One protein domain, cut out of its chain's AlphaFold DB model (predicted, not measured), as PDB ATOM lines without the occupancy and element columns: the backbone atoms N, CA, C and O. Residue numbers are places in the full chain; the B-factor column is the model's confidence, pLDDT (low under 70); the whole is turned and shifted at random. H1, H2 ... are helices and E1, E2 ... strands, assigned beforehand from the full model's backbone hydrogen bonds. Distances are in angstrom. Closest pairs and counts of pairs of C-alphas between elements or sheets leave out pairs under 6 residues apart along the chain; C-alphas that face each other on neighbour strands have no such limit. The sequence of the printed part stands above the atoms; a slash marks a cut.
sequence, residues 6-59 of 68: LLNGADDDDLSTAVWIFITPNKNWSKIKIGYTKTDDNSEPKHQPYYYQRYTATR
ATOM      1  N   LEU A   6     283.733 206.147 179.162       91.12
ATOM      2  CA  LEU A   6     283.715 205.506 177.856       91.12
ATOM      3  C   LEU A   6     282.636 206.187 177.024       91.12
ATOM      4  O   LEU A   6     281.490 206.278 177.461       91.12
ATOM      5  N   LEU A   7     283.012 206.670 175.845       90.88
ATOM      6  CA  LEU A   7     282.076 207.126 174.824       90.88
ATOM      7  C   LEU A   7     282.237 206.193 173.626       90.88
ATOM      8  O   LEU A   7     283.365 205.899 173.229       90.88
ATOM      9  N   ASN A   8     281.120 205.728 173.084       89.56
ATOM     10  CA  ASN A   8     281.065 204.933 171.866       89.56
ATOM     11  C   ASN A   8     280.168 205.675 170.870       89.56
ATOM     12  O   ASN A   8     279.105 206.171 171.254       89.56
ATOM     13  N   GLY A   9     280.624 205.779 169.627       87.25
ATOM     14  CA  GLY A   9     279.834 206.255 168.500       87.25
ATOM     15  C   GLY A   9     280.255 205.565 167.209       87.25
ATOM     16  O   GLY A   9     281.196 204.775 167.205       87.25
ATOM     17  N   ALA A  10     279.569 205.877 166.116       85.50
ATOM     18  CA  ALA A  10     279.996 205.484 164.779       85.50
ATOM     19  C   ALA A  10     280.993 206.509 164.214       85.50
ATOM     20  O   ALA A  10     281.016 207.661 164.653       85.50
ATOM     21  N   ASP A  11     281.819 206.086 163.262       82.56
ATOM     22  CA  ASP A  11     282.570 207.014 162.423       82.56
ATOM     23  C   ASP A  11     281.610 207.709 161.442       82.56
ATOM     24  O   ASP A  11     280.740 207.059 160.859       82.56
ATOM     25  N   ASP A  12     281.754 209.026 161.270       84.25
ATOM     26  CA  ASP A  12     280.888 209.809 160.379       84.25
ATOM     27  C   ASP A  12     281.072 209.403 158.906       84.25
ATOM     28  O   ASP A  12     280.124 209.486 158.122       84.25
ATOM     29  N   ASP A  13     282.272 208.940 158.536       85.56
ATOM     30  CA  ASP A  13     282.598 208.529 157.167       85.56
ATOM     31  C   ASP A  13     282.304 207.038 156.914       85.56
ATOM     32  O   ASP A  13     282.129 206.623 155.765       85.56
ATOM     33  N   ASP A  14     282.242 206.226 157.973       84.81
ATOM     34  CA  ASP A  14     282.008 204.785 157.895       84.81
ATOM     35  C   ASP A  14     281.209 204.269 159.098       84.81
ATOM     36  O   ASP A  14     281.746 203.958 160.164       84.81
ATOM     37  N   LEU A  15     279.906 204.088 158.885       83.69
ATOM     38  CA  LEU A  15     278.986 203.597 159.911       83.69
ATOM     39  C   LEU A  15     279.272 202.158 160.366       83.69
ATOM     40  O   LEU A  15     278.746 201.758 161.401       83.69
ATOM     41  N   SER A  16     280.082 201.393 159.621       84.50
ATOM     42  CA  SER A  16     280.529 200.054 160.031       84.50
ATOM     43  C   SER A  16     281.717 200.094 160.997       84.50
ATOM     44  O   SER A  16     282.139 199.063 161.517       84.50
ATOM     45  N   THR A  17     282.257 201.284 161.267       88.19
ATOM     46  CA  THR A  17     283.344 201.498 162.213       88.19
ATOM     47  C   THR A  17     282.804 202.091 163.513       88.19
ATOM     48  O   THR A  17     282.235 203.183 163.538       88.19
ATOM     49  N   ALA A  18     283.056 201.410 164.632       90.81
ATOM     50  CA  ALA A  18     282.795 201.934 165.966       90.81
ATOM     51  C   ALA A  18     284.021 202.695 166.497       90.81
ATOM     52  O   ALA A  18     285.151 202.199 166.509       90.81
ATOM     53  N   VAL A  19     283.797 203.912 166.984       92.50
ATOM     54  CA  VAL A  19     284.799 204.781 167.599       92.50
ATOM     55  C   VAL A  19     284.623 204.747 169.111       92.50
ATOM     56  O   VAL A  19     283.596 205.151 169.651       92.50
ATOM     57  N   TRP A  20     285.670 204.322 169.811       93.50
ATOM     58  CA  TRP A  20     285.714 204.282 171.269       93.50
ATOM     59  C   TRP A  20     286.631 205.373 171.793       93.50
ATOM     60  O   TRP A  20     287.811 205.395 171.448       93.50
ATOM     61  N   ILE A  21     286.121 206.241 172.664       94.69
ATOM     62  CA  ILE A  21     286.889 207.306 173.314       94.69
ATOM     63  C   ILE A  21     286.986 207.008 174.809       94.69
ATOM     64  O   ILE A  21     285.991 206.742 175.484       94.69
ATOM     65  N   PHE A  22     288.204 207.093 175.337       94.94
ATOM     66  CA  PHE A  22     288.531 206.782 176.723       94.94
ATOM     67  C   PHE A  22     289.006 208.028 177.454       94.94
ATOM     68  O   PHE A  22     290.020 208.615 177.076       94.94
ATOM     69  N   ILE A  23     288.347 208.376 178.556       94.31
ATOM     70  CA  ILE A  23     288.674 209.563 179.349       94.31
ATOM     71  C   ILE A  23     288.890 209.151 180.806       94.31
ATOM     72  O   ILE A  23     287.957 208.743 181.493       94.31
ATOM     73  N   THR A  24     290.119 209.286 181.305       94.44
ATOM     74  CA  THR A  24     290.451 209.011 182.714       94.44
ATOM     75  C   THR A  24     290.973 210.283 183.383       94.44
ATOM     76  O   THR A  24     292.143 210.644 183.201       94.44
ATOM     77  N   PRO A  25     290.135 210.992 184.161       91.50
ATOM     78  CA  PRO A  25     290.568 212.146 184.933       91.50
ATOM     79  C   PRO A  25     291.298 211.733 186.217       91.50
ATOM     80  O   PRO A  25     291.129 210.634 186.746       91.50
ATOM     81  N   ASN A  26     292.102 212.642 186.760       89.62
ATOM     82  CA  ASN A  26     292.654 212.521 188.106       89.62
ATOM     83  C   ASN A  26     291.734 213.156 189.170       89.62
ATOM     84  O   ASN A  26     290.683 213.729 188.873       89.62
ATOM     85  N   LYS A  27     292.186 213.116 190.433       81.31
ATOM     86  CA  LYS A  27     291.554 213.849 191.537       81.31
ATOM     87  C   LYS A  27     291.447 215.329 191.161       81.31
ATOM     88  O   LYS A  27     292.465 215.993 190.976       81.31
ATOM     89  N   ASN A  28     290.212 215.827 191.085       84.25
ATOM     90  CA  ASN A  28     289.843 217.211 190.752       84.25
ATOM     91  C   ASN A  28     289.935 217.607 189.269       84.25
ATOM     92  O   ASN A  28     289.911 218.811 188.991       84.25
ATOM     93  N   TRP A  29     290.023 216.648 188.337       85.88
ATOM     94  CA  TRP A  29     290.016 216.915 186.887       85.88
ATOM     95  C   TRP A  29     291.100 217.916 186.446       85.88
ATOM     96  O   TRP A  29     290.914 218.695 185.516       85.88
ATOM     97  N   SER A  30     292.232 217.946 187.153       87.56
ATOM     98  CA  SER A  30     293.357 218.823 186.812       87.56
ATOM     99  C   SER A  30     294.223 218.236 185.701       87.56
ATOM    100  O   SER A  30     294.863 218.982 184.964       87.56
ATOM    101  N   LYS A  31     294.214 216.908 185.558       90.00
ATOM    102  CA  LYS A  31     294.811 216.172 184.445       90.00
ATOM    103  C   LYS A  31     293.836 215.115 183.953       90.00
ATOM    104  O   LYS A  31     293.201 214.439 184.763       90.00
ATOM    105  N   ILE A  32     293.750 214.968 182.641       92.06
ATOM    106  CA  ILE A  32     292.845 214.039 181.974       92.06
ATOM    107  C   ILE A  32     293.656 213.255 180.951       92.06
ATOM    108  O   ILE A  32     294.276 213.847 180.070       92.06
ATOM    109  N   LYS A  33     293.669 211.928 181.074       94.38
ATOM    110  CA  LYS A  33     294.199 211.044 180.035       94.38
ATOM    111  C   LYS A  33     293.106 210.769 179.015       94.38
ATOM    112  O   LYS A  33     292.000 210.403 179.409       94.38
ATOM    113  N   ILE A  34     293.421 210.959 177.741       94.94
ATOM    114  CA  ILE A  34     292.488 210.808 176.625       94.94
ATOM    115  C   ILE A  34     293.116 209.879 175.590       94.94
ATOM    116  O   ILE A  34     294.319 209.926 175.323       94.94
ATOM    117  N   GLY A  35     292.298 209.013 175.016       94.69
ATOM    118  CA  GLY A  35     292.680 208.145 173.915       94.69
ATOM    119  C   GLY A  35     291.464 207.699 173.141       94.69
ATOM    120  O   GLY A  35     290.337 207.887 173.598       94.69
ATOM    121  N   TYR A  36     291.706 207.075 171.998       94.50
ATOM    122  CA  TYR A  36     290.650 206.452 171.222       94.50
ATOM    123  C   TYR A  36     291.163 205.210 170.495       94.50
ATOM    124  O   TYR A  36     292.371 205.038 170.310       94.50
ATOM    125  N   THR A  37     290.236 204.350 170.088       94.44
ATOM    126  CA  THR A  37     290.477 203.289 169.110       94.44
ATOM    127  C   THR A  37     289.273 203.167 168.194       94.44
ATOM    128  O   THR A  37     288.162 203.533 168.577       94.44
ATOM    129  N   LYS A  38     289.507 202.645 166.995       93.12
ATOM    130  CA  LYS A  38     288.457 202.225 166.074       93.12
ATOM    131  C   LYS A  38     288.360 200.705 166.107       93.12
ATOM    132  O   LYS A  38     289.385 200.039 166.299       93.12
ATOM    133  N   THR A  39     287.157 200.180 165.982       92.19
ATOM    134  CA  THR A  39     286.892 198.749 165.870       92.19
ATOM    135  C   THR A  39     285.852 198.506 164.786       92.19
ATOM    136  O   THR A  39     285.056 199.392 164.481       92.19
ATOM    137  N   ASP A  40     285.870 197.310 164.206       87.19
ATOM    138  CA  ASP A  40     284.862 196.903 163.228       87.19
ATOM    139  C   ASP A  40     283.516 196.679 163.938       87.19
ATOM    140  O   ASP A  40     283.495 196.293 165.111       87.19
ATOM    141  N   ASP A  41     282.419 196.929 163.228       70.62
ATOM    142  CA  ASP A  41     281.000 196.793 163.587       70.62
ATOM    143  C   ASP A  41     280.715 196.270 165.011       70.62
ATOM    144  O   ASP A  41     280.715 195.066 165.284       70.62
ATOM    145  N   ASN A  42     280.463 197.200 165.941       65.88
ATOM    146  CA  ASN A  42     280.099 196.953 167.347       65.88
ATOM    147  C   ASN A  42     281.057 196.074 168.173       65.88
ATOM    148  O   ASN A  42     280.718 195.686 169.295       65.88
ATOM    149  N   SER A  43     282.258 195.766 167.683       84.19
ATOM    150  CA  SER A  43     283.220 194.992 168.464       84.19
ATOM    151  C   SER A  43     283.872 195.840 169.559       84.19
ATOM    152  O   SER A  43     284.121 197.038 169.403       84.19
ATOM    153  N   GLU A  44     284.142 195.214 170.703       89.44
ATOM    154  CA  GLU A  44     284.768 195.885 171.838       89.44
ATOM    155  C   GLU A  44     286.292 196.046 171.652       89.44
ATOM    156  O   GLU A  44     286.946 195.232 170.988       89.44
ATOM    157  N   PRO A  45     286.909 197.065 172.278       92.56
ATOM    158  CA  PRO A  45     288.357 197.222 172.310       92.56
ATOM    159  C   PRO A  45     289.050 196.010 172.949       92.56
ATOM    160  O   PRO A  45     288.721 195.593 174.056       92.56
ATOM    161  N   LYS A  46     290.088 195.482 172.290       93.75
ATOM    162  CA  LYS A  46     290.839 194.295 172.755       93.75
ATOM    163  C   LYS A  46     291.670 194.528 174.021       93.75
ATOM    164  O   LYS A  46     292.094 193.572 174.670       93.75
ATOM    165  N   HIS A  47     291.964 195.783 174.347       94.44
ATOM    166  CA  HIS A  47     292.785 196.151 175.493       94.44
ATOM    167  C   HIS A  47     292.029 197.053 176.464       94.44
ATOM    168  O   HIS A  47     291.026 197.682 176.148       94.44
ATOM    169  N   GLN A  48     292.555 197.138 177.680       91.38
ATOM    170  CA  GLN A  48     292.047 198.055 178.691       91.38
ATOM    171  C   GLN A  48     292.264 199.519 178.255       91.38
ATOM    172  O   GLN A  48     293.269 199.812 177.602       91.38
ATOM    173  N   PRO A  49     291.410 200.467 178.683       91.38
ATOM    174  CA  PRO A  49     291.473 201.868 178.258       91.38
ATOM    175  C   PRO A  49     292.855 202.531 178.343       91.38
ATOM    176  O   PRO A  49     293.225 203.308 177.464       91.38
ATOM    177  N   TYR A  50     293.653 202.197 179.366       90.69
ATOM    178  CA  TYR A  50     294.988 202.773 179.561       90.69
ATOM    179  C   TYR A  50     295.948 202.502 178.390       90.69
ATOM    180  O   TYR A  50     296.890 203.266 178.199       90.69
ATOM    181  N   TYR A  51     295.719 201.436 177.616       94.88
ATOM    182  CA  TYR A  51     296.524 201.080 176.447       94.88
ATOM    183  C   TYR A  51     296.354 202.097 175.305       94.88
ATOM    184  O   TYR A  51     297.307 202.415 174.591       94.88
ATOM    185  N   TYR A  52     295.146 202.645 175.151       94.56
ATOM    186  CA  TYR A  52     294.794 203.574 174.071       94.56
ATOM    187  C   TYR A  52     295.007 205.049 174.447       94.56
ATOM    188  O   TYR A  52     295.035 205.921 173.579       94.56
ATOM    189  N   GLN A  53     295.167 205.350 175.737       93.75
ATOM    190  CA  GLN A  53     295.285 206.706 176.279       93.75
ATOM    191  C   GLN A  53     296.666 207.332 176.058       93.75
ATOM    192  O   GLN A  53     297.494 207.408 176.967       93.75
ATOM    193  N   ARG A  54     296.898 207.808 174.831       93.88
ATOM    194  CA  ARG A  54     298.172 208.413 174.405       93.88
ATOM    195  C   ARG A  54     298.276 209.916 174.661       93.88
ATOM    196  O   ARG A  54     299.374 210.460 174.592       93.88
ATOM    197  N   TYR A  55     297.172 210.586 174.985       93.38
ATOM    198  CA  TYR A  55     297.141 212.031 175.199       93.38
ATOM    199  C   TYR A  55     296.893 212.374 176.665       93.38
ATOM    200  O   TYR A  55     296.158 211.690 177.375       93.38
ATOM    201  N   THR A  56     297.505 213.463 177.132       92.81
ATOM    202  CA  THR A  56     297.247 214.032 178.461       92.81
ATOM    203  C   THR A  56     296.889 215.503 178.319       92.81
ATOM    204  O   THR A  56     297.724 216.312 177.925       92.81
ATOM    205  N   ALA A  57     295.658 215.856 178.678       89.94
ATOM    206  CA  ALA A  57     295.215 217.235 178.803       89.94
ATOM    207  C   ALA A  57     295.434 217.723 180.243       89.94
ATOM    208  O   ALA A  57     295.130 217.014 181.206       89.94
ATOM    209  N   THR A  58     295.950 218.943 180.397       90.25
ATOM    210  CA  THR A  58     296.084 219.612 181.698       90.25
ATOM    211  C   THR A  58     295.105 220.771 181.753       90.25
ATOM    212  O   THR A  58     295.050 221.589 180.839       90.25
ATOM    213  N   ARG A  59     294.325 220.849 182.829       81.12
ATOM    214  CA  ARG A  59     293.367 221.933 183.021       81.12
ATOM    215  C   ARG A  59     294.113 223.239 183.298       81.12
ATOM    216  O   ARG A  59     294.766 223.358 184.331       81.12
TER     217      ARG A  59
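This is residues 6 to 59 of the 68 residues of an uncharacterized protein of Lentilactobacillus kefiri (UniProt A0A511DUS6). A twisted antiparallel sheet, built on the long hairpin E2 and E3 with short strands E1 and E4 at its edges, has one small helix, H1, over one face. The printed part has 54 residues, in chain order E1 E2 E3 H1 E4; the sheet's order is E1 - E2 - E3 - E4, and E1 E2 E3 form a meander, each strand the antiparallel neighbour of the one before. It is mostly strand, only just loose, close to compact (radius of gyration of the C-alphas 12.3 A), and spans 36 by 22 by 14 A.

E1, residues 6 to 10, begins at C-alpha 6 (283.715, 205.506, 177.856) and measures 13.6 A. E2, residues 17 to 25, measures 26.1 A; E3, residues 31 to 40, 30.3 A; H1, residues 49 to 52, 5.6 A. E4, residues 55 to 58, measures 10.0 A and ends at C-alpha 58 (296.084, 219.612, 181.698).

N 9 and O 19 join hairpin E1 and E2 within hydrogen-bond range, 3.0 A; N 20 and O 37 E2 and E3, 2.9 A; N 34 and O 55 E3 and E4, 2.9 A. H1 is on the sheet, height 6.8 A, only just over E3, with 3 C-alphas; their closest C-alphas, Gly 35 and Tyr 52, are 5.0 A apart. H1 is too short for an O i to N i+4 pair; its one O i to N i+3 pair is within range.

The farthest C-alphas, Ser 16 and Asn 28, are 36.4 A apart. The printed part has no cut and no long link; residue 42 is under pLDDT 70.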